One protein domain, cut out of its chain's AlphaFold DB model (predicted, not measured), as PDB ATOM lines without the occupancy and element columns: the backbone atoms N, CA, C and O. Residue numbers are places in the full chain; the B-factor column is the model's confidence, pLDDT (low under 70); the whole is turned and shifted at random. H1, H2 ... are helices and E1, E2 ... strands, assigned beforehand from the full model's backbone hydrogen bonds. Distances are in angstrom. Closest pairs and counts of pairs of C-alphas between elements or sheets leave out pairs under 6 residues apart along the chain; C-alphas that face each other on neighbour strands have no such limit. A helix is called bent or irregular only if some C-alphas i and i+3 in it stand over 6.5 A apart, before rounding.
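AT A GLANCE: This is residues 25 to 193 of the 230 residues of the protein "NA" of Lawsonia intracellularis (strain PHE/MN1-00) (UniProt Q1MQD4). One twisted antiparallel sheet runs through the domain and curls round the kinked helix H1 on one face, while the short helix H2 is over E3 on the opposite face. Strands E2 to E9 form a meander, each strand the antiparallel neighbour of the one before, and short E1 pairs with one end of E4, so the sheet is branched. The printed part has 169 residues, with two named helices and nine named strands in the order E1, H1, H2, E2 to E9. The class is mixed, helices and strands, though under half of the residues, 81, are in named elements. The whole is compact, with a radius of gyration of the C-alphas of 15.7 A and a rounded outline spanning 50 by 37 by 31 A.

HOW THE PARTS SIT: E4, residues 117 to 126, has three neighbours. On one side of it lie E1, residues 25 to 27, beside residues 124 to 126, and E3, residues 108 to 112, beside residues 117 to 122; E5, residues 135 to 144, lies on the other side. Pairs within hydrogen-bond range are N 26 and O 125 at 2.9 A, N 111 and O 118 at 2.8 A, and N 121 and O 139 at 2.9 A. E2, residues 101 to 105, is an edge strand and the antiparallel neighbour of E3, on the other side of E3 from E4, with N 103 and O 110 within hydrogen-bond range at 3.0 A. E6, residues 147 to 155, is the neighbour of E5, E7, residues 167 to 173, the neighbour of E6, and E8, residues 178 to 181, the neighbour of E7, with N 140 and O 151 at 2.8 A, N 152 and O 170 at 2.9 A, and N 171 and O 180 at 2.9 A. E9, residues 190 to 192, is the edge strand beside E8, with no N and O within range across that pair; C-alphas 180 and 191 face each other at 5.3 A. H1, residues 30 to 46, is on the sheet; its closest C-alphas to E4 are Phe 33 and Ile 123, 5.8 A. H2, residues 68 to 75, is on the opposite face, 7.8 A in height, and only just stands up, rising 40.1 degrees; the C-alphas of Gly 69 and Gly 108 in E3 are 3.8 A apart. Every O i to N i+4 pair is within range in H2, and 10 of 13 in H1.

IN THESE COORDINATES: E1 begins at C-alpha 25 (22.091, -0.525, -38.187). H1 is 21.0 A long and irregular, with a kink of 87 degrees near residue 40 and C-alphas 39 and 42 lying 8.2 A apart. E4 measures 27.7 A, E5 28.3 A and E6 24.9 A. E9 ends at C-alpha 192 (38.891, -14.063, -46.367).

THE WHOLE: The farthest C-alphas, Asn 52 and Pro 98, are 50.2 A apart, and the printed part has no cut. The long links are H1 to H2, H2 to E2 and E6 to E7. Mean pLDDT of the printed part is 84.0; residues 60 to 62, 81 to 88, 160 to 161 and 183 to 193 are under 70.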
ATOM      1  N   ILE A  25      21.222  -1.238 -37.256       92.81
ATOM      2  CA  ILE A  25      22.091  -0.525 -38.187       92.81
ATOM      3  C   ILE A  25      21.263   0.445 -39.022       92.81
ATOM      4  O   ILE A  25      20.217   0.097 -39.549       92.81
ATOM      5  N   CYS A  26      21.704   1.690 -39.134       93.19
ATOM      6  CA  CYS A  26      21.133   2.647 -40.074       93.19
ATOM      7  C   CYS A  26      22.039   2.667 -41.300       93.19
ATOM      8  O   CYS A  26      23.210   3.023 -41.164       93.19
ATOM      9  N   ILE A  27      21.529   2.256 -42.459       93.25
ATOM     10  CA  ILE A  27      22.293   2.245 -43.707       93.25
ATOM     11  C   ILE A  27      22.109   3.594 -44.407       93.25
ATOM     12  O   ILE A  27      21.002   4.123 -44.487       93.25
ATOM     13  N   ILE A  28      23.217   4.184 -44.858       93.50
ATOM     14  CA  ILE A  28      23.242   5.483 -45.544       93.50
ATOM     15  C   ILE A  28      23.481   5.286 -47.042       93.50
ATOM     16  O   ILE A  28      22.826   5.936 -47.854       93.50
ATOM     17  N   ASP A  29      24.404   4.395 -47.408       92.62
ATOM     18  CA  ASP A  29      24.706   4.038 -48.797       92.62
ATOM     19  C   ASP A  29      24.540   2.521 -48.957       92.62
ATOM     20  O   ASP A  29      25.409   1.742 -48.565       92.62
ATOM     21  N   GLN A  30      23.387   2.102 -49.495       90.94
ATOM     22  CA  GLN A  30      23.020   0.687 -49.627       90.94
ATOM     23  C   GLN A  30      24.003  -0.082 -50.511       90.94
ATOM     24  O   GLN A  30      24.316  -1.240 -50.228       90.94
ATOM     25  N   GLN A  31      24.494   0.553 -51.578       91.81
ATOM     26  CA  GLN A  31      25.397  -0.085 -52.525       91.81
ATOM     27  C   GLN A  31      26.741  -0.374 -51.854       91.81
ATOM     28  O   GLN A  31      27.193  -1.519 -51.853       91.81
ATOM     29  N   GLU A  32      27.340   0.637 -51.224       94.38
ATOM     30  CA  GLU A  32      28.622   0.476 -50.531       94.38
ATOM     31  C   GLU A  32      28.503  -0.449 -49.320       94.38
ATOM     32  O   GLU A  32      29.393  -1.260 -49.063       94.38
ATOM     33  N   PHE A  33      27.381  -0.390 -48.596       93.44
ATOM     34  CA  PHE A  33      27.123  -1.310 -47.495       93.44
ATOM     35  C   PHE A  33      27.053  -2.762 -47.974       93.44
ATOM     36  O   PHE A  33      27.660  -3.634 -47.358       93.44
ATOM     37  N   SER A  34      26.378  -3.030 -49.094       90.50
ATOM     38  CA  SER A  34      26.273  -4.381 -49.664       90.50
ATOM     39  C   SER A  34      27.635  -4.919 -50.111       90.50
ATOM     40  O   SER A  34      27.948  -6.091 -49.900       90.50
ATOM     41  N   VAL A  35      28.482  -4.061 -50.692       90.50
ATOM     42  CA  VAL A  35      29.865  -4.423 -51.035       90.50
ATOM     43  C   VAL A  35      30.656  -4.752 -49.771       90.50
ATOM     44  O   VAL A  35      31.236  -5.834 -49.691       90.50
ATOM     45  N   MET A  36      30.627  -3.875 -48.765       91.50
ATOM     46  CA  MET A  36      31.298  -4.102 -47.486       91.50
ATOM     47  C   MET A  36      30.827  -5.399 -46.818       91.50
ATOM     48  O   MET A  36      31.652  -6.188 -46.366       91.50
ATOM     49  N   TYR A  37      29.514  -5.628 -46.763       90.75
ATOM     50  CA  TYR A  37      28.903  -6.779 -46.106       90.75
ATOM     51  C   TYR A  37      29.451  -8.100 -46.653       90.75
ATOM     52  O   TYR A  37      29.883  -8.943 -45.872       90.75
ATOM     53  N   ARG A  38      29.538  -8.248 -47.984       87.31
ATOM     54  CA  ARG A  38      30.076  -9.464 -48.624       87.31
ATOM     55  C   ARG A  38      31.507  -9.783 -48.194       87.31
ATOM     56  O   ARG A  38      31.865 -10.945 -48.048       87.31
ATOM     57  N   HIS A  39      32.328  -8.760 -47.981       84.31
ATOM     58  CA  HIS A  39      33.721  -8.953 -47.583       84.31
ATOM     59  C   HIS A  39      33.903  -9.091 -46.072       84.31
ATOM     60  O   HIS A  39      34.823  -9.770 -45.622       84.31
ATOM     61  N   LEU A  40      33.054  -8.427 -45.287       89.19
ATOM     62  CA  LEU A  40      33.244  -8.248 -43.849       89.19
ATOM     63  C   LEU A  40      32.188  -8.960 -42.996       89.19
ATOM     64  O   LEU A  40      32.145  -8.729 -41.787       89.19
ATOM     65  N   ALA A  41      31.363  -9.842 -43.570       87.62
ATOM     66  CA  ALA A  41      30.331 -10.582 -42.840       87.62
ATOM     67  C   ALA A  41      30.840 -11.243 -41.538       87.62
ATOM     68  O   ALA A  41      30.187 -11.056 -40.509       87.62
ATOM     69  N   PRO A  42      32.019 -11.908 -41.496       85.06
ATOM     70  CA  PRO A  42      32.538 -12.482 -40.250       85.06
ATOM     71  C   PRO A  42      32.785 -11.436 -39.152       85.06
ATOM     72  O   PRO A  42      32.516 -11.683 -37.976       85.06
ATOM     73  N   LEU A  43      33.271 -10.248 -39.529       88.25
ATOM     74  CA  LEU A  43      33.505  -9.150 -38.594       88.25
ATOM     75  C   LEU A  43      32.183  -8.559 -38.092       88.25
ATOM     76  O   LEU A  43      32.039  -8.316 -36.894       88.25
ATOM     77  N   LEU A  44      31.222  -8.341 -38.993       90.88
ATOM     78  CA  LEU A  44      29.900  -7.815 -38.644       90.88
ATOM     79  C   LEU A  44      29.159  -8.763 -37.696       90.88
ATOM     80  O   LEU A  44      28.544  -8.303 -36.734       90.88
ATOM     81  N   TRP A  45      29.278 -10.070 -37.923       88.75
ATOM     82  CA  TRP A  45      28.728 -11.098 -37.046       88.75
ATOM     83  C   TRP A  45      29.378 -11.054 -35.660       88.75
ATOM     84  O   TRP A  45      28.687 -10.928 -34.653       88.75
ATOM     85  N   ASN A  46      30.714 -11.019 -35.595       87.75
ATOM     86  CA  ASN A  46      31.447 -10.910 -34.329       87.75
ATOM     87  C   ASN A  46      31.113  -9.622 -33.543       87.75
ATOM     88  O   ASN A  46      31.224  -9.574 -32.319       87.75
ATOM     89  N   LYS A  47      30.688  -8.561 -34.237       89.75
ATOM     90  CA  LYS A  47      30.245  -7.296 -33.628       89.75
ATOM     91  C   LYS A  47      28.749  -7.262 -33.299       89.75
ATOM     92  O   LYS A  47      28.280  -6.227 -32.814       89.75
ATOM     93  N   ASN A  48      28.029  -8.369 -33.508       90.19
ATOM     94  CA  ASN A  48      26.575  -8.505 -33.381       90.19
ATOM     95  C   ASN A  48      25.797  -7.497 -34.244       90.19
ATOM     96  O   ASN A  48      24.701  -7.084 -33.879       90.19
ATOM     97  N   VAL A  49      26.376  -7.049 -35.361       90.31
ATOM     98  CA  VAL A  49      25.700  -6.177 -36.338       90.31
ATOM     99  C   VAL A  49      24.787  -7.001 -37.243       90.31
ATOM    100  O   VAL A  49      23.731  -6.525 -37.648       90.31
ATOM    101  N   VAL A  50      25.185  -8.243 -37.528       88.94
ATOM    102  CA  VAL A  50      24.375  -9.237 -38.242       88.94
ATOM    103  C   VAL A  50      24.240 -10.495 -37.387       88.94
ATOM    104  O   VAL A  50      25.106 -10.780 -36.558       88.94
ATOM    105  N   ASP A  51      23.149 -11.230 -37.566       84.94
ATOM    106  CA  ASP A  51      22.880 -12.478 -36.861       84.94
ATOM    107  C   ASP A  51      23.588 -13.686 -37.509       84.94
ATOM    108  O   ASP A  51      24.306 -13.566 -38.504       84.94
ATOM    109  N   ASN A  52      23.389 -14.876 -36.934       81.19
ATOM    110  CA  ASN A  52      23.997 -16.124 -37.416       81.19
ATOM    111  C   ASN A  52      23.566 -16.518 -38.840       81.19
ATOM    112  O   ASN A  52      24.223 -17.348 -39.463       81.19
ATOM    113  N   ASN A  53      22.461 -15.964 -39.334       81.69
ATOM    114  CA  ASN A  53      21.945 -16.212 -40.673       81.69
ATOM    115  C   ASN A  53      22.340 -15.092 -41.654       81.69
ATOM    116  O   ASN A  53      22.002 -15.177 -42.833       81.69
ATOM    117  N   GLY A  54      23.049 -14.055 -41.191       78.56
ATOM    118  CA  GLY A  54      23.443 -12.899 -41.993       78.56
ATOM    119  C   GLY A  54      22.402 -11.775 -42.051       78.56
ATOM    120  O   GLY A  54      22.598 -10.797 -42.773       78.56
ATOM    121  N   TYR A  55      21.309 -11.863 -41.291       85.38
ATOM    122  CA  TYR A  55      20.307 -10.799 -41.245       85.38
ATOM    123  C   TYR A  55      20.735  -9.681 -40.295       85.38
ATOM    124  O   TYR A  55      21.361  -9.914 -39.263       85.38
ATOM    125  N   TYR A  56      20.352  -8.449 -40.616       87.44
ATOM    126  CA  TYR A  56      20.564  -7.276 -39.771       87.44
ATOM    127  C   TYR A  56      19.248  -6.540 -39.539       87.44
ATOM    128  O   TYR A  56      18.331  -6.590 -40.358       87.44
ATOM    129  N   GLN A  57      19.157  -5.828 -38.416       88.19
ATOM    130  CA  GLN A  57      17.981  -5.027 -38.098       88.19
ATOM    131  C   GLN A  57      18.186  -3.585 -38.565       88.19
ATOM    132  O   GLN A  57      18.914  -2.814 -37.937       88.19
ATOM    133  N   GLU A  58      17.533  -3.194 -39.657       87.19
ATOM    134  CA  GLU A  58      17.662  -1.835 -40.178       87.19
ATOM    135  C   GLU A  58      16.853  -0.812 -39.359       87.19
ATOM    136  O   GLU A  58      15.663  -0.985 -39.083       87.19
ATOM    137  N   GLN A  59      17.491   0.301 -38.996       86.56
ATOM    138  CA  GLN A  59      16.842   1.458 -38.391       86.56
ATOM    139  C   GLN A  59      16.369   2.433 -39.477       86.56
ATOM    140  O   GLN A  59      17.058   3.390 -39.839       86.56
ATOM    141  N   ILE A  60      15.145   2.214 -39.945       67.75
ATOM    142  CA  ILE A  60      14.434   3.084 -40.884       67.75
ATOM    143  C   ILE A  60      13.877   4.272 -40.071       67.75
ATOM    144  O   ILE A  60      13.236   4.046 -39.047       67.75
ATOM    145  N   ASN A  61      14.115   5.527 -40.483       59.41
ATOM    146  CA  ASN A  61      13.675   6.800 -39.845       59.41
ATOM    147  C   ASN A  61      14.678   7.566 -38.958       59.41
ATOM    148  O   ASN A  61      14.278   8.467 -38.212       59.41
ATOM    149  N   LYS A  62      15.987   7.313 -39.049       69.25
ATOM    150  CA  LYS A  62      16.957   8.215 -38.409       69.25
ATOM    151  C   LYS A  62      17.142   9.478 -39.260       69.25
ATOM    152  O   LYS A  62      17.584   9.411 -40.401       69.25
ATOM    153  N   LYS A  63      16.825  10.653 -38.709       73.19
ATOM    154  CA  LYS A  63      17.116  11.936 -39.367       73.19
ATOM    155  C   LYS A  63      18.612  12.232 -39.246       73.19
ATOM    156  O   LYS A  63      19.068  12.670 -38.190       73.19
ATOM    157  N   LEU A  64      19.378  11.978 -40.306       81.56
ATOM    158  CA  LEU A  64      20.786  12.364 -40.360       81.56
ATOM    159  C   LEU A  64      20.934  13.857 -40.678       81.56
ATOM    160  O   LEU A  64      20.103  14.466 -41.352       81.56
ATOM    161  N   SER A  65      22.013  14.454 -40.171       82.94
ATOM    162  CA  SER A  65      22.385  15.821 -40.535       82.94
ATOM    163  C   SER A  65      22.896  15.846 -41.981       82.94
ATOM    164  O   SER A  65      23.777  15.050 -42.306       82.94
ATOM    165  N   PRO A  66      22.444  16.784 -42.832       78.56
ATOM    166  CA  PRO A  66      22.974  16.932 -44.188       78.56
ATOM    167  C   PRO A  66      24.406  17.503 -44.220       78.56
ATOM    168  O   PRO A  66      24.970  17.659 -45.294       78.56
ATOM    169  N   LYS A  67      25.000  17.844 -43.066       90.00
ATOM    170  CA  LYS A  67      26.349  18.435 -42.961       90.00
ATOM    171  C   LYS A  67      27.443  17.434 -42.580       90.00
ATOM    172  O   LYS A  67      28.532  17.833 -42.179       90.00
ATOM    173  N   ILE A  68      27.167  16.134 -42.652       92.38
ATOM    174  CA  ILE A  68      28.136  15.107 -42.245       92.38
ATOM    175  C   ILE A  68      29.378  15.131 -43.141       92.38
ATOM    176  O   ILE A  68      30.487  15.041 -42.626       92.38
ATOM    177  N   GLY A  69      29.223  15.309 -44.455       94.56
ATOM    178  CA  GLY A  69      30.366  15.404 -45.367       94.56
ATOM    179  C   GLY A  69      31.291  16.581 -45.056       94.56
ATOM    180  O   GLY A  69      32.508  16.421 -45.041       94.56
ATOM    181  N   GLU A  70      30.716  17.741 -44.726       95.69
ATOM    182  CA  GLU A  70      31.468  18.922 -44.287       95.69
ATOM    183  C   GLU A  70      32.207  18.654 -42.968       95.69
ATOM    184  O   GLU A  70      33.399  18.937 -42.860       95.69
ATOM    185  N   TYR A  71      31.527  18.040 -41.995       93.12
ATOM    186  CA  TYR A  71      32.133  17.654 -40.722       93.12
ATOM    187  C   TYR A  71      33.322  16.699 -40.921       93.12
ATOM    188  O   TYR A  71      34.406  16.929 -40.383       93.12
ATOM    189  N   LEU A  72      33.152  15.652 -41.736       93.75
ATOM    190  CA  LEU A  72      34.227  14.710 -42.052       93.75
ATOM    191  C   LEU A  72      35.407  15.429 -42.713       93.75
ATOM    192  O   LEU A  72      36.548  15.225 -42.315       93.75
ATOM    193  N   PHE A  73      35.153  16.315 -43.671       94.62
ATOM    194  CA  PHE A  73      36.212  17.068 -44.339       94.62
ATOM    195  C   PHE A  73      37.014  17.963 -43.376       94.62
ATOM    196  O   PHE A  73      38.240  18.053 -43.473       94.62
ATOM    197  N   GLN A  74      36.333  18.605 -42.425       93.38
ATOM    198  CA  GLN A  74      36.956  19.520 -41.466       93.38
ATOM    199  C   GLN A  74      37.793  18.804 -40.405       93.38
ATOM    200  O   GLN A  74      38.841  19.325 -40.015       93.38
ATOM    201  N   HIS A  75      37.354  17.628 -39.951       90.50
ATOM    202  CA  HIS A  75      37.886  16.997 -38.740       90.50
ATOM    203  C   HIS A  75      38.658  15.697 -38.972       90.50
ATOM    204  O   HIS A  75      39.428  15.295 -38.101       90.50
ATOM    205  N   LEU A  76      38.476  15.031 -40.114       90.62
ATOM    206  CA  LEU A  76      39.131  13.756 -40.383       90.62
ATOM    207  C   LEU A  76      40.613  13.982 -40.756       90.62
ATOM    208  O   LEU A  76      40.896  14.826 -41.615       90.62
ATOM    209  N   PRO A  77      41.568  13.255 -40.144       88.19
ATOM    210  CA  PRO A  77      42.985  13.369 -40.485       88.19
ATOM    211  C   PRO A  77      43.281  12.807 -41.883       88.19
ATOM    212  O   PRO A  77      42.634  11.869 -42.336       88.19
ATOM    213  N   VAL A  78      44.308  13.323 -42.565       86.81
ATOM    214  CA  VAL A  78      44.695  12.836 -43.911       86.81
ATOM    215  C   VAL A  78      45.379  11.466 -43.931       86.81
ATOM    216  O   VAL A  78      45.528  10.863 -44.997       86.81
ATOM    217  N   ASN A  79      45.853  10.990 -42.777       79.31
ATOM    218  CA  ASN A  79      46.560   9.719 -42.641       79.31
ATOM    219  C   ASN A  79      45.709   8.711 -41.862       79.31
ATOM    220  O   ASN A  79      45.899   8.523 -40.665       79.31
ATOM    221  N   LEU A  80      44.758   8.087 -42.557       77.88
ATOM    222  CA  LEU A  80      43.781   7.161 -41.970       77.88
ATOM    223  C   LEU A  80      44.240   5.701 -41.944       77.88
ATOM    224  O   LEU A  80      43.557   4.851 -41.388       77.88
ATOM    225  N   THR A  81      45.372   5.391 -42.573       67.94
ATOM    226  CA  THR A  81      45.834   4.009 -42.771       67.94
ATOM    227  C   THR A  81      46.886   3.573 -41.760       67.94
ATOM    228  O   THR A  81      47.291   2.414 -41.765       67.94
ATOM    229  N   SER A  82      47.358   4.484 -40.907       58.91
ATOM    230  CA  SER A  82      48.439   4.211 -39.967       58.91
ATOM    231  C   SER A  82      47.974   4.449 -38.531       58.91
ATOM    232  O   SER A  82      47.497   5.550 -38.243       58.91
ATOM    233  N   PRO A  83      48.163   3.481 -37.612       47.03
ATOM    234  CA  PRO A  83      47.974   3.694 -36.182       47.03
ATOM    235  C   PRO A  83      49.109   4.596 -35.691       47.03
ATOM    236  O   PRO A  83      50.121   4.131 -35.176       47.03
ATOM    237  N   THR A  84      49.023   5.898 -35.963       48.12
ATOM    238  CA  THR A  84      50.113   6.820 -35.644       48.12
ATOM    239  C   THR A  84      49.789   7.624 -34.401       48.12
ATOM    240  O   THR A  84      48.906   8.468 -34.392       48.12
ATOM    241  N   THR A  85      50.626   7.415 -33.390       39.38
ATOM    242  CA  THR A  85      50.803   8.157 -32.133       39.38
ATOM    243  C   THR A  85      51.251   9.619 -32.324       39.38
ATOM    244  O   THR A  85      51.915  10.191 -31.461       39.38
ATOM    245  N   LYS A  86      50.956  10.247 -33.472       51.19
ATOM    246  CA  LYS A  86      51.466  11.581 -33.811       51.19
ATOM    247  C   LYS A  86      50.434  12.655 -33.491       51.19
ATOM    248  O   LYS A  86      49.425  12.791 -34.169       51.19
ATOM    249  N   THR A  87      50.770  13.491 -32.521       49.88
ATOM    250  CA  THR A  87      49.984  14.616 -31.991       49.88
ATOM    251  C   THR A  87      49.793  15.804 -32.951       49.88
ATOM    252  O   THR A  87      49.429  16.885 -32.507       49.88
ATOM    253  N   ASN A  88      50.025  15.655 -34.262       61.28
ATOM    254  CA  ASN A  88      49.907  16.773 -35.207       61.28
ATOM    255  C   ASN A  88      49.606  16.330 -36.652       61.28
ATOM    256  O   ASN A  88      50.320  16.686 -37.591       61.28
ATOM    257  N   VAL A  89      48.592  15.480 -36.840       73.81
ATOM    258  CA  VAL A  89      48.139  15.093 -38.185       73.81
ATOM    259  C   VAL A  89      47.170  16.152 -38.707       73.81
ATOM    260  O   VAL A  89      46.148  16.413 -38.083       73.81
ATOM    261  N   LEU A  90      47.490  16.752 -39.858       87.25
ATOM    262  CA  LEU A  90      46.595  17.693 -40.534       87.25
ATOM    263  C   LEU A  90      45.272  17.011 -40.902       87.25
ATOM    264  O   LEU A  90      45.258  15.854 -41.339       87.25
ATOM    265  N   THR A  91      44.171  17.747 -40.795       90.69
ATOM    266  CA  THR A  91      42.892  17.326 -41.380       90.69
ATOM    267  C   THR A  91      42.877  17.543 -42.891       90.69
ATOM    268  O   THR A  91      43.707  18.282 -43.429       90.69
ATOM    269  N   PHE A  92      41.924  16.930 -43.599       92.81
ATOM    270  CA  PHE A  92      41.750  17.169 -45.040       92.81
ATOM    271  C   PHE A  92      41.527  18.649 -45.369       92.81
ATOM    272  O   PHE A  92      42.093  19.162 -46.337       92.81
ATOM    273  N   ALA A  93      40.755  19.354 -44.539       94.06
ATOM    274  CA  ALA A  93      40.574  20.791 -44.675       94.06
ATOM    275  C   ALA A  93      41.888  21.571 -44.512       94.06
ATOM    276  O   ALA A  93      42.101  22.549 -45.225       94.06
ATOM    277  N   GLN A  94      42.785  21.138 -43.625       93.12
ATOM    278  CA  GLN A  94      44.077  21.793 -43.403       93.12
ATOM    279  C   GLN A  94      45.139  21.423 -44.450       93.12
ATOM    280  O   GLN A  94      46.094  22.170 -44.637       93.12
ATOM    281  N   SER A  95      44.996  20.291 -45.144       91.38
ATOM    282  CA  SER A  95      45.974  19.813 -46.133       91.38
ATOM    283  C   SER A  95      45.766  20.355 -47.550       91.38
ATOM    284  O   SER A  95      46.401  19.877 -48.493       91.38
ATOM    285  N   GLN A  96      44.827  21.282 -47.736       92.06
ATOM    286  CA  GLN A  96      44.509  21.846 -49.043       92.06
ATOM    287  C   GLN A  96      45.689  22.630 -49.625       92.06
ATOM    288  O   GLN A  96      46.436  23.298 -48.912       92.06
ATOM    289  N   ASN A  97      45.820  22.591 -50.948       88.62
ATOM    290  CA  ASN A  97      46.717  23.456 -51.704       88.62
ATOM    291  C   ASN A  97      45.998  23.988 -52.963       88.62
ATOM    292  O   ASN A  97      44.909  23.508 -53.285       88.62
ATOM    293  N   PRO A  98      46.579  24.952 -53.703       90.81
ATOM    294  CA  PRO A  98      45.920  25.569 -54.861       90.81
ATOM    295  C   PRO A  98      45.515  24.607 -55.990       90.81
ATOM    296  O   PRO A  98      44.696  24.965 -56.830       90.81
ATOM    297  N   TYR A  99      46.081  23.398 -56.029       90.38
ATOM    298  CA  TYR A  99      45.788  22.379 -57.039       90.38
ATOM    299  C   TYR A  99      44.811  21.308 -56.545       90.38
ATOM    300  O   TYR A  99      44.429  20.423 -57.315       90.38
ATOM    301  N   THR A 100      44.408  21.360 -55.275       93.62
ATOM    302  CA  THR A 100      43.462  20.409 -54.702       93.62
ATOM    303  C   THR A 100      42.058  20.656 -55.255       93.62
ATOM    304  O   THR A 100      41.527  21.760 -55.160       93.62
ATOM    305  N   LYS A 101      41.418  19.611 -55.783       96.38
ATOM    306  CA  LYS A 101      39.993  19.625 -56.144       96.38
ATOM    307  C   LYS A 101      39.179  18.951 -55.050       96.38
ATOM    308  O   LYS A 101      39.533  17.862 -54.602       96.38
ATOM    309  N   ILE A 102      38.089  19.595 -54.641       96.94
ATOM    310  CA  ILE A 102      37.266  19.146 -53.515       96.94
ATOM    311  C   ILE A 102      35.801  19.164 -53.920       96.94
ATOM    312  O   ILE A 102      35.327  20.090 -54.575       96.94
ATOM    313  N   THR A 103      35.072  18.129 -53.525       97.75
ATOM    314  CA  THR A 103      33.618  18.061 -53.678       97.75
ATOM    315  C   THR A 103      33.037  17.505 -52.394       97.75
ATOM    316  O   THR A 103      33.374  16.391 -52.012       97.75
ATOM    317  N   ILE A 104      32.180  18.268 -51.724       97.50
ATOM    318  CA  ILE A 104      31.525  17.849 -50.481       97.50
ATOM    319  C   ILE A 104      30.088  17.439 -50.812       97.50
ATOM    320  O   ILE A 104      29.393  18.144 -51.538       97.50
ATOM    321  N   THR A 105      29.650  16.299 -50.284       95.62
ATOM    322  CA  THR A 105      28.262  15.822 -50.362       95.62
ATOM    323  C   THR A 105      27.648  15.801 -48.963       95.62
ATOM    324  O   THR A 105      28.323  16.088 -47.975       95.62
ATOM    325  N   HIS A 106      26.366  15.444 -48.833       94.50
ATOM    326  CA  HIS A 106      25.733  15.386 -47.510       94.50
ATOM    327  C   HIS A 106      26.427  14.415 -46.545       94.50
ATOM    328  O   HIS A 106      26.519  14.695 -45.349       94.50
ATOM    329  N   TYR A 107      26.943  13.299 -47.064       95.56
ATOM    330  CA  TYR A 107      27.437  12.172 -46.267       95.56
ATOM    331  C   TYR A 107      28.888  11.801 -46.578       95.56
ATOM    332  O   TYR A 107      29.341  10.718 -46.224       95.56
ATOM    333  N   GLY A 108      29.638  12.682 -47.235       96.62
ATOM    334  CA  GLY A 108      31.016  12.402 -47.605       96.62
ATOM    335  C   GLY A 108      31.686  13.551 -48.342       96.62
ATOM    336  O   GLY A 108      31.149  14.654 -48.441       96.62
ATOM    337  N   PHE A 109      32.871  13.285 -48.875       97.81
ATOM    338  CA  PHE A 109      33.581  14.218 -49.739       97.81
ATOM    339  C   PHE A 109      34.562  13.488 -50.658       97.81
ATOM    340  O   PHE A 109      34.983  12.365 -50.392       97.81
ATOM    341  N   SER A 110      34.941  14.142 -51.749       97.56
ATOM    342  CA  SER A 110      36.070  13.767 -52.594       97.56
ATOM    343  C   SER A 110      37.176  14.805 -52.456       97.56
ATOM    344  O   SER A 110      36.899  16.004 -52.427       97.56
ATOM    345  N   PHE A 111      38.417  14.340 -52.394       96.31
ATOM    346  CA  PHE A 111      39.626  15.151 -52.327       96.31
ATOM    347  C   PHE A 111      40.605  14.626 -53.371       96.31
ATOM    348  O   PHE A 111      40.946  13.449 -53.362       96.31
ATOM    349  N   GLN A 112      41.067  15.477 -54.274       95.56
ATOM    350  CA  GLN A 112      42.012  15.080 -55.308       95.56
ATOM    351  C   GLN A 112      43.191  16.042 -55.334       95.56
ATOM    352  O   GLN A 112      43.005  17.248 -55.471       95.56
ATOM    353  N   ASP A 113      44.395  15.488 -55.241       90.62
ATOM    354  CA  ASP A 113      45.651  16.196 -55.466       90.62
ATOM    355  C   ASP A 113      46.363  15.636 -56.714       90.62
ATOM    356  O   ASP A 113      45.777  14.916 -57.525       90.62
ATOM    357  N   ASN A 114      47.630  16.007 -56.906       88.00
ATOM    358  CA  ASN A 114      48.439  15.560 -58.038       88.00
ATOM    359  C   ASN A 114      48.905  14.097 -57.947       88.00
ATOM    360  O   ASN A 114      49.449  13.580 -58.920       88.00
ATOM    361  N   LYS A 115      48.744  13.445 -56.795       87.50
ATOM    362  CA  LYS A 115      49.204  12.076 -56.539       87.50
ATOM    363  C   LYS A 115      48.049  11.087 -56.498       87.50
ATOM    364  O   LYS A 115      48.224   9.940 -56.896       87.50
ATOM    365  N   ARG A 116      46.892  11.502 -55.982       91.88
ATOM    366  CA  ARG A 116      45.784  10.599 -55.670       91.88
ATOM    367  C   ARG A 116      44.431  11.296 -55.688       91.88
ATOM    368  O   ARG A 116      44.307  12.491 -55.420       91.88
ATOM    369  N   LYS A 117      43.398  10.494 -55.933       94.69
ATOM    370  CA  LYS A 117      42.000  10.831 -55.674       94.69
ATOM    371  C   LYS A 117      41.528  10.028 -54.469       94.69
ATOM    372  O   LYS A 117      41.737   8.825 -54.389       94.69
ATOM    373  N   ILE A 118      40.900  10.714 -53.534       95.38
ATOM    374  CA  ILE A 118      40.332  10.167 -52.312       95.38
ATOM    375  C   ILE A 118      38.831  10.407 -52.346       95.38
ATOM    376  O   ILE A 118      38.386  11.506 -52.684       95.38
ATOM    377  N   GLN A 119      38.064   9.403 -51.947       97.06
ATOM    378  CA  GLN A 119      36.645   9.525 -51.676       97.06
ATOM    379  C   GLN A 119      36.347   8.976 -50.281       97.06
ATOM    380  O   GLN A 119      36.682   7.840 -49.961       97.06
ATOM    381  N   ILE A 120      35.719   9.803 -49.452       97.19
ATOM    382  CA  ILE A 120      35.212   9.435 -48.135       97.19
ATOM    383  C   ILE A 120      33.690   9.383 -48.216       97.19
ATOM    384  O   ILE A 120      33.069  10.349 -48.668       97.19
ATOM    385  N   LYS A 121      33.089   8.292 -47.742       97.06
ATOM    386  CA  LYS A 121      31.634   8.142 -47.616       97.06
ATOM    387  C   LYS A 121      31.272   7.581 -46.246       97.06
ATOM    388  O   LYS A 121      31.872   6.607 -45.807       97.06
ATOM    389  N   LEU A 122      30.257   8.143 -45.600       96.25
ATOM    390  CA  LEU A 122      29.534   7.472 -44.524       96.25
ATOM    391  C   LEU A 122      28.635   6.404 -45.152       96.25
ATOM    392  O   LEU A 122      27.766   6.738 -45.954       96.25
ATOM    393  N   ILE A 123      28.836   5.143 -44.773       96.12
ATOM    394  CA  ILE A 123      28.094   4.014 -45.350       96.12
ATOM    395  C   ILE A 123      26.995   3.511 -44.416       96.12
ATOM    396  O   ILE A 123      25.904   3.177 -44.874       96.12
ATOM    397  N   ALA A 124      27.247   3.512 -43.105       95.38
ATOM    398  CA  ALA A 124      26.290   3.060 -42.103       95.38
ATOM    399  C   ALA A 124      26.578   3.650 -40.713       95.38
ATOM    400  O   ALA A 124      27.652   4.191 -40.448       95.38
ATOM    401  N   GLN A 125      25.610   3.524 -39.806       94.25
ATOM    402  CA  GLN A 125      25.732   3.868 -38.393       94.25
ATOM    403  C   GLN A 125      25.198   2.740 -37.510       94.25
ATOM    404  O   GLN A 125      24.036   2.359 -37.635       94.25
ATOM    405  N   THR A 126      25.995   2.271 -36.555       93.56
ATOM    406  CA  THR A 126      25.595   1.257 -35.563       93.56
ATOM    407  C   THR A 126      26.389   1.454 -34.274       93.56
ATOM    408  O   THR A 126      27.429   2.106 -34.302       93.56
ATOM    409  N   ASP A 127      25.910   0.943 -33.142       92.75
ATOM    410  CA  ASP A 127      26.632   0.994 -31.863       92.75
ATOM    411  C   ASP A 127      27.810   0.006 -31.876       92.75
ATOM    412  O   ASP A 127      27.742  -1.085 -31.309       92.75
ATOM    413  N   TRP A 128      28.879   0.331 -32.604       92.62
ATOM    414  CA  TRP A 128      30.006  -0.571 -32.836       92.62
ATOM    415  C   TRP A 128      30.713  -0.928 -31.528       92.62
ATOM    416  O   TRP A 128      31.041  -2.099 -31.302       92.62
ATOM    417  N   PHE A 129      30.883   0.056 -30.642       89.62
ATOM    418  CA  PHE A 129      31.607  -0.090 -29.378       89.62
ATOM    419  C   PHE A 129      30.748  -0.472 -28.160       89.62
ATOM    420  O   PHE A 129      31.305  -0.606 -27.072       89.62
ATOM    421  N   ASN A 130      29.440  -0.710 -28.315       89.69
ATOM    422  CA  ASN A 130      28.508  -1.013 -27.211       89.69
ATOM    423  C   ASN A 130      28.418   0.110 -26.162       89.69
ATOM    424  O   ASN A 130      28.366  -0.148 -24.958       89.69
ATOM    425  N   LYS A 131      28.442   1.365 -26.611       87.50
ATOM    426  CA  LYS A 131      28.367   2.554 -25.752       87.50
ATOM    427  C   LYS A 131      26.966   3.168 -25.711       87.50
ATOM    428  O   LYS A 131      26.751   4.141 -24.994       87.50
ATOM    429  N   GLY A 132      26.016   2.625 -26.474       87.12
ATOM    430  CA  GLY A 132      24.651   3.143 -26.590       87.12
ATOM    431  C   GLY A 132      24.488   4.291 -27.593       87.12
ATOM    432  O   GLY A 132      23.374   4.779 -27.773       87.12
ATOM    433  N   ASN A 133      25.561   4.709 -28.272       88.19
ATOM    434  CA  ASN A 133      25.538   5.701 -29.348       88.19
ATOM    435  C   ASN A 133      25.999   5.061 -30.655       88.19
ATOM    436  O   ASN A 133      26.921   4.253 -30.660       88.19
ATOM    437  N   ASN A 134      25.404   5.459 -31.784       90.88
ATOM    438  CA  ASN A 134      25.852   4.920 -33.065       90.88
ATOM    439  C   ASN A 134      27.164   5.587 -33.498       90.88
ATOM    440  O   ASN A 134      27.205   6.801 -33.757       90.88
ATOM    441  N   ASP A 135      28.170   4.743 -33.651       93.25
ATOM    442  CA  ASP A 135      29.427   4.993 -34.334       93.25
ATOM    443  C   ASP A 135      29.206   5.004 -35.847       93.25
ATOM    444  O   ASP A 135      28.177   4.551 -36.366       93.25
ATOM    445  N   TRP A 136      30.150   5.589 -36.570       94.62
ATOM    446  CA  TRP A 136      30.055   5.781 -38.011       94.62
ATOM    447  C   TRP A 136      30.966   4.797 -38.721       94.62
ATOM    448  O   TRP A 136      32.174   4.789 -38.498       94.62
ATOM    449  N   ILE A 137      30.390   4.008 -39.619       95.62
ATOM    450  CA  ILE A 137      31.153   3.175 -40.537       95.62
ATOM    451  C   ILE A 137      31.407   4.011 -41.784       95.62
ATOM    452  O   ILE A 137      30.455   4.492 -42.410       95.62
ATOM    453  N   ILE A 138      32.674   4.206 -42.136       95.75
ATOM    454  CA  ILE A 138      33.063   4.984 -43.309       95.75
ATOM    455  C   ILE A 138      33.865   4.138 -44.293       95.75
ATOM    456  O   ILE A 138      34.685   3.302 -43.909       95.75
ATOM    457  N   LEU A 139      33.652   4.419 -45.571       96.56
ATOM    458  CA  LEU A 139      34.522   4.004 -46.655       96.56
ATOM    459  C   LEU A 139      35.526   5.124 -46.932       96.56
ATOM    460  O   LEU A 139      35.138   6.269 -47.167       96.56
ATOM    461  N   TYR A 140      36.806   4.771 -46.942       95.56
ATOM    462  CA  TYR A 140      37.902   5.581 -47.449       95.56
ATOM    463  C   TYR A 140      38.483   4.903 -48.684       95.56
ATOM    464  O   TYR A 140      39.285   3.982 -48.591       95.56
ATOM    465  N   HIS A 141      38.046   5.358 -49.853       95.38
ATOM    466  CA  HIS A 141      38.504   4.862 -51.140       95.38
ATOM    467  C   HIS A 141      39.658   5.734 -51.643       95.38
ATOM    468  O   HIS A 141      39.513   6.950 -51.808       95.38
ATOM    469  N   VAL A 142      40.815   5.116 -51.871       93.62
ATOM    470  CA  VAL A 142      42.011   5.762 -52.417       93.62
ATOM    471  C   VAL A 142      42.276   5.222 -53.808       93.62
ATOM    472  O   VAL A 142      42.510   4.033 -53.976       93.62
ATOM    473  N   HIS A 143      42.326   6.120 -54.781       93.25
ATOM    474  CA  HIS A 143      42.753   5.830 -56.136       93.25
ATOM    475  C   HIS A 143      44.079   6.545 -56.411       93.25
ATOM    476  O   HIS A 143      44.162   7.778 -56.368       93.25
ATOM    477  N   SER A 144      45.129   5.770 -56.669       87.81
ATOM    478  CA  SER A 144      46.479   6.257 -56.947       87.81
ATOM    479  C   SER A 144      47.033   5.538 -58.171       87.81
ATOM    480  O   SER A 144      47.308   4.339 -58.130       87.81
ATOM    481  N   SER A 145      47.247   6.282 -59.255       84.56
ATOM    482  CA  SER A 145      47.661   5.728 -60.549       84.56
ATOM    483  C   SER A 145      46.702   4.622 -61.022       84.56
ATOM    484  O   SER A 145      45.550   4.916 -61.306       84.56
ATOM    485  N   ASN A 146      47.151   3.364 -61.085       80.44
ATOM    486  CA  ASN A 146      46.346   2.227 -61.546       80.44
ATOM    487  C   ASN A 146      45.843   1.343 -60.392       80.44
ATOM    488  O   ASN A 146      45.395   0.227 -60.633       80.44
ATOM    489  N   ILE A 147      45.982   1.801 -59.145       85.00
ATOM    490  CA  ILE A 147      45.639   1.027 -57.951       85.00
ATOM    491  C   ILE A 147      44.519   1.749 -57.207       85.00
ATOM    492  O   ILE A 147      44.649   2.929 -56.866       85.00
ATOM    493  N   SER A 148      43.442   1.015 -56.940       91.38
ATOM    494  CA  SER A 148      42.349   1.426 -56.065       91.38
ATOM    495  C   SER A 148      42.344   0.561 -54.812       91.38
ATOM    496  O   SER A 148      42.475  -0.662 -54.883       91.38
ATOM    497  N   THR A 149      42.196   1.187 -53.650       91.56
ATOM    498  CA  THR A 149      42.129   0.484 -52.368       91.56
ATOM    499  C   THR A 149      41.027   1.075 -51.507       91.56
ATOM    500  O   THR A 149      40.971   2.290 -51.298       91.56
ATOM    501  N   ASN A 150      40.182   0.198 -50.976       93.38
ATOM    502  CA  ASN A 150      39.099   0.534 -50.067       93.38
ATOM    503  C   ASN A 150      39.522   0.238 -48.632       93.38
ATOM    504  O   ASN A 150      39.825  -0.898 -48.276       93.38
ATOM    505  N   TYR A 151      39.525   1.268 -47.799       93.31
ATOM    506  CA  TYR A 151      39.747   1.156 -46.367       93.31
ATOM    507  C   TYR A 151      38.407   1.339 -45.662       93.31
ATOM    508  O   TYR A 151      37.748   2.366 -45.834       93.31
ATOM    509  N   TYR A 152      38.011   0.364 -44.852       94.19
ATOM    510  CA  TYR A 152      36.832   0.483 -44.001       94.19
ATOM    511  C   TYR A 152      37.275   0.894 -42.604       94.19
ATOM    512  O   TYR A 152      38.143   0.251 -42.004       94.19
ATOM    513  N   LEU A 153      36.700   1.983 -42.102       93.31
ATOM    514  CA  LEU A 153      37.052   2.568 -40.811       93.31
ATOM    515  C   LEU A 153      35.801   2.739 -39.950       93.31
ATOM    516  O   LEU A 153      34.710   3.007 -40.458       93.31
ATOM    517  N   ILE A 154      35.987   2.649 -38.639       93.00
ATOM    518  CA  ILE A 154      34.990   3.002 -37.634       93.00
ATOM    519  C   ILE A 154      35.411   4.303 -36.977       93.00
ATOM    520  O   ILE A 154      36.514   4.423 -36.449       93.00
ATOM    521  N   LEU A 155      34.520   5.280 -36.999       90.75
ATOM    522  CA  LEU A 155      34.666   6.515 -36.251       90.75
ATOM    523  C   LEU A 155      33.789   6.401 -35.011       90.75
ATOM    524  O   LEU A 155      32.573   6.236 -35.170       90.75
ATOM    525  N   PRO A 156      34.364   6.529 -33.802       87.69
ATOM    526  CA  PRO A 156      33.573   6.717 -32.598       87.69
ATOM    527  C   PRO A 156      32.564   7.847 -32.796       87.69
ATOM    528  O   PRO A 156      32.825   8.781 -33.565       87.69
ATOM    529  N   HIS A 157      31.425   7.777 -32.105       85.06
ATOM    530  CA  HIS A 157      30.416   8.827 -32.182       85.06
ATOM    531  C   HIS A 157      31.074  10.227 -32.116       85.06
ATOM    532  O   HIS A 157      31.780  10.515 -31.149       85.06
ATOM    533  N   PRO A 158      30.872  11.125 -33.102       71.00
ATOM    534  CA  PRO A 158      31.792  12.250 -33.324       71.00
ATOM    535  C   PRO A 158      31.905  13.291 -32.197       71.00
ATOM    536  O   PRO A 158      32.776  14.158 -32.226       71.00
ATOM    537  N   LYS A 159      31.015  13.242 -31.202       72.19
ATOM    538  CA  LYS A 159      31.088  14.086 -29.999       72.19
ATOM    539  C   LYS A 159      31.936  13.482 -28.875       72.19
ATOM    540  O   LYS A 159      32.239  14.187 -27.921       72.19
ATOM    541  N   GLU A 160      32.293  12.206 -28.968       67.38
ATOM    542  CA  GLU A 160      33.030  11.478 -27.932       67.38
ATOM    543  C   GLU A 160      34.552  11.554 -28.109       67.38
ATOM    544  O   GLU A 160      35.286  11.266 -27.166       67.38
ATOM    545  N   SER A 161      35.057  11.902 -29.297       61.88
ATOM    546  CA  SER A 161      36.496  11.828 -29.592       61.88
ATOM    547  C   SER A 161      36.924  12.935 -30.557       61.88
ATOM    548  O   SER A 161      36.750  12.826 -31.770       61.88
ATOM    549  N   LEU A 162      37.461  14.023 -29.996       70.75
ATOM    550  CA  LEU A 162      38.201  15.048 -30.731       70.75
ATOM    551  C   LEU A 162      39.638  15.118 -30.183       70.75
ATOM    552  O   LEU A 162      39.789  15.262 -28.968       70.75
ATOM    553  N   PRO A 163      40.679  15.070 -31.040       74.50
ATOM    554  CA  PRO A 163      40.623  14.856 -32.495       74.50
ATOM    555  C   PRO A 163      40.002  13.496 -32.865       74.50
ATOM    556  O   PRO A 163      39.987  12.580 -32.047       74.50
ATOM    557  N   ILE A 164      39.434  13.382 -34.073       79.62
ATOM    558  CA  ILE A 164      38.831  12.119 -34.525       79.62
ATOM    559  C   ILE A 164      39.944  11.087 -34.679       79.62
ATOM    560  O   ILE A 164      40.854  11.273 -35.488       79.62
ATOM    561  N   GLU A 165      39.824   9.985 -33.945       80.81
ATOM    562  CA  GLU A 165      40.700   8.820 -34.042       80.81
ATOM    563  C   GLU A 165      39.926   7.662 -34.689       80.81
ATOM    564  O   GLU A 165      39.185   6.945 -34.015       80.81
ATOM    565  N   PRO A 166      40.020   7.510 -36.018       85.56
ATOM    566  CA  PRO A 166      39.328   6.450 -36.724       85.56
ATOM    567  C   PRO A 166      40.060   5.123 -36.533       85.56
ATOM    568  O   PRO A 166      41.282   5.038 -36.651       85.56
ATOM    569  N   GLN A 167      39.296   4.065 -36.297       87.50
ATOM    570  CA  GLN A 167      39.803   2.708 -36.204       87.50
ATOM    571  C   GLN A 167      39.707   2.017 -37.564       87.50
ATOM    572  O   GLN A 167      38.615   1.852 -38.104       87.50
ATOM    573  N   LEU A 168      40.834   1.560 -38.106       89.06
ATOM    574  CA  LEU A 168      40.861   0.758 -39.330       89.06
ATOM    575  C   LEU A 168      40.420  -0.678 -39.037       89.06
ATOM    576  O   LEU A 168      40.989  -1.329 -38.165       89.06
ATOM    577  N   ILE A 169      39.421  -1.164 -39.779       89.69
ATOM    578  CA  ILE A 169      38.851  -2.507 -39.592       89.69
ATOM    579  C   ILE A 169      39.057  -3.427 -40.792       89.69
ATOM    580  O   ILE A 169      39.043  -4.644 -40.627       89.69
ATOM    581  N   ALA A 170      39.265  -2.881 -41.993       90.69
ATOM    582  CA  ALA A 170      39.612  -3.685 -43.157       90.69
ATOM    583  C   ALA A 170      40.295  -2.876 -44.262       90.69
ATOM    584  O   ALA A 170      40.080  -1.670 -44.396       90.69
ATOM    585  N   ILE A 171      41.083  -3.580 -45.073       91.06
ATOM    586  CA  ILE A 171      41.720  -3.079 -46.292       91.06
ATOM    587  C   ILE A 171      41.343  -4.027 -47.425       91.06
ATOM    588  O   ILE A 171      41.593  -5.225 -47.318       91.06
ATOM    589  N   CYS A 172      40.764  -3.498 -48.492       89.88
ATOM    590  CA  CYS A 172      40.332  -4.257 -49.653       89.88
ATOM    591  C   CYS A 172      41.006  -3.727 -50.919       89.88
ATOM    592  O   CYS A 172      40.882  -2.546 -51.246       89.88
ATOM    593  N   ASP A 173      41.713  -4.604 -51.621       86.50
ATOM    594  CA  ASP A 173      42.307  -4.329 -52.926       86.50
ATOM    595  C   ASP A 173      41.278  -4.631 -54.019       86.50
ATOM    596  O   ASP A 173      40.825  -5.770 -54.159       86.50
ATOM    597  N   GLU A 174      40.904  -3.614 -54.798       82.12
ATOM    598  CA  GLU A 174      39.922  -3.780 -55.873       82.12
ATOM    599  C   GLU A 174      40.466  -4.600 -57.049       82.12
ATOM    600  O   GLU A 174      39.694  -5.285 -57.716       82.12
ATOM    601  N   LEU A 175      41.780  -4.570 -57.304       81.81
ATOM    602  CA  LEU A 175      42.389  -5.282 -58.431       81.81
ATOM    603  C   LEU A 175      42.350  -6.794 -58.214       81.81
ATOM    604  O   LEU A 175      42.032  -7.555 -59.126       81.81
ATOM    605  N   ASN A 176      42.691  -7.219 -57.000       78.81
ATOM    606  CA  ASN A 176      42.763  -8.631 -56.636       78.81
ATOM    607  C   ASN A 176      41.461  -9.145 -56.005       78.81
ATOM    608  O   ASN A 176      41.332 -10.346 -55.775       78.81
ATOM    609  N   ASN A 177      40.502  -8.252 -55.735       80.00
ATOM    610  CA  ASN A 177      39.254  -8.539 -55.031       80.00
ATOM    611  C   ASN A 177      39.487  -9.264 -53.689       80.00
ATOM    612  O   ASN A 177      38.768 -10.194 -53.317       80.00
ATOM    613  N   THR A 178      40.543  -8.864 -52.980       83.19
ATOM    614  CA  THR A 178      40.945  -9.441 -51.696       83.19
ATOM    615  C   THR A 178      40.730  -8.437 -50.581       83.19
ATOM    616  O   THR A 178      40.975  -7.244 -50.749       83.19
ATOM    617  N   CYS A 179      40.303  -8.928 -49.420       85.81
ATOM    618  CA  CYS A 179      40.129  -8.115 -48.227       85.81
ATOM    619  C   CYS A 179      40.880  -8.715 -47.043       85.81
ATOM    620  O   CYS A 179      40.782  -9.907 -46.747       85.81
ATOM    621  N   THR A 180      41.595  -7.851 -46.337       87.00
ATOM    622  CA  THR A 180      42.253  -8.151 -45.073       87.00
ATOM    623  C   THR A 180      41.487  -7.469 -43.950       87.00
ATOM    624  O   THR A 180      41.406  -6.240 -43.912       87.00
ATOM    625  N   ILE A 181      40.945  -8.262 -43.025       86.56
ATOM    626  CA  ILE A 181      40.273  -7.766 -41.817       86.56
ATOM    627  C   ILE A 181      41.313  -7.510 -40.722       86.56
ATOM    628  O   ILE A 181      42.221  -8.316 -40.515       86.56
ATOM    629  N   ILE A 182      41.171  -6.392 -40.013       81.31
ATOM    630  CA  ILE A 182      42.033  -5.984 -38.902       81.31
ATOM    631  C   ILE A 182      41.252  -6.160 -37.600       81.31
ATOM    632  O   ILE A 182      40.258  -5.475 -37.360       81.31
ATOM    633  N   ASN A 183      41.687  -7.104 -36.764       66.12
ATOM    634  CA  ASN A 183      41.032  -7.424 -35.496       66.12
ATOM    635  C   ASN A 183      41.595  -6.603 -34.327       66.12
ATOM    636  O   ASN A 183      42.804  -6.421 -34.211       66.12
ATOM    637  N   ASP A 184      40.709  -6.226 -33.401       57.56
ATOM    638  CA  ASP A 184      41.009  -5.413 -32.211       57.56
ATOM    639  C   ASP A 184      42.067  -6.004 -31.262       57.56
ATOM    640  O   ASP A 184      42.665  -5.262 -30.494       57.56
ATOM    641  N   ASN A 185      42.318  -7.321 -31.296       40.47
ATOM    642  CA  ASN A 185      43.092  -8.007 -30.250       40.47
ATOM    643  C   ASN A 185      44.195  -8.963 -30.728       40.47
ATOM    644  O   ASN A 185      44.762  -9.688 -29.916       40.47
ATOM    645  N   SER A 186      44.542  -9.006 -32.012       33.66
ATOM    646  CA  SER A 186      45.767  -9.701 -32.428       33.66
ATOM    647  C   SER A 186      46.157  -9.324 -33.845       33.66
ATOM    648  O   SER A 186      45.309  -9.128 -34.709       33.66
ATOM    649  N   THR A 187      47.459  -9.344 -34.096       31.38
ATOM    650  CA  THR A 187      48.122  -9.380 -35.406       31.38
ATOM    651  C   THR A 187      47.720 -10.587 -36.282       31.38
ATOM    652  O   THR A 187      48.473 -10.975 -37.172       31.38
ATOM    653  N   ASN A 188      46.562 -11.215 -36.049       34.59
ATOM    654  CA  ASN A 188      46.017 -12.248 -36.919       34.59
ATOM    655  C   ASN A 188      45.304 -11.597 -38.101       34.59
ATOM    656  O   ASN A 188      44.142 -11.202 -38.028       34.59
ATOM    657  N   ILE A 189      46.049 -11.524 -39.196       41.78
ATOM    658  CA  ILE A 189      45.567 -11.254 -40.545       41.78
ATOM    659  C   ILE A 189      44.716 -12.456 -40.961       41.78
ATOM    660  O   ILE A 189      45.245 -13.544 -41.186       41.78
ATOM    661  N   GLN A 190      43.399 -12.281 -41.048       46.31
ATOM    662  CA  GLN A 190      42.532 -13.272 -41.679       46.31
ATOM    663  C   GLN A 190      42.255 -12.817 -43.111       46.31
ATOM    664  O   GLN A 190      41.586 -11.808 -43.344       46.31
ATOM    665  N   ASN A 191      42.831 -13.547 -44.067       42.50
ATOM    666  CA  ASN A 191      42.516 -13.403 -45.481       42.50
ATOM    667  C   ASN A 191      41.230 -14.176 -45.743       42.50
ATOM    668  O   ASN A 191      41.238 -15.407 -45.774       42.50
ATOM    669  N   PHE A 192      40.131 -13.456 -45.920       45.91
ATOM    670  CA  PHE A 192      38.891 -14.063 -46.367       45.91
ATOM    671  C   PHE A 192      38.846 -13.969 -47.891       45.91
ATOM    672  O   PHE A 192      38.804 -12.878 -48.460       45.91
ATOM    673  N   GLY A 193      38.907 -15.123 -48.561       42.28
ATOM    674  CA  GLY A 193      38.470 -15.227 -49.952       42.28
ATOM    675  C   GLY A 193      36.967 -14.946 -50.052       42.28
ATOM    676  O   GLY A 193      36.253 -14.979 -49.052       42.28
TER     677      GLY A 193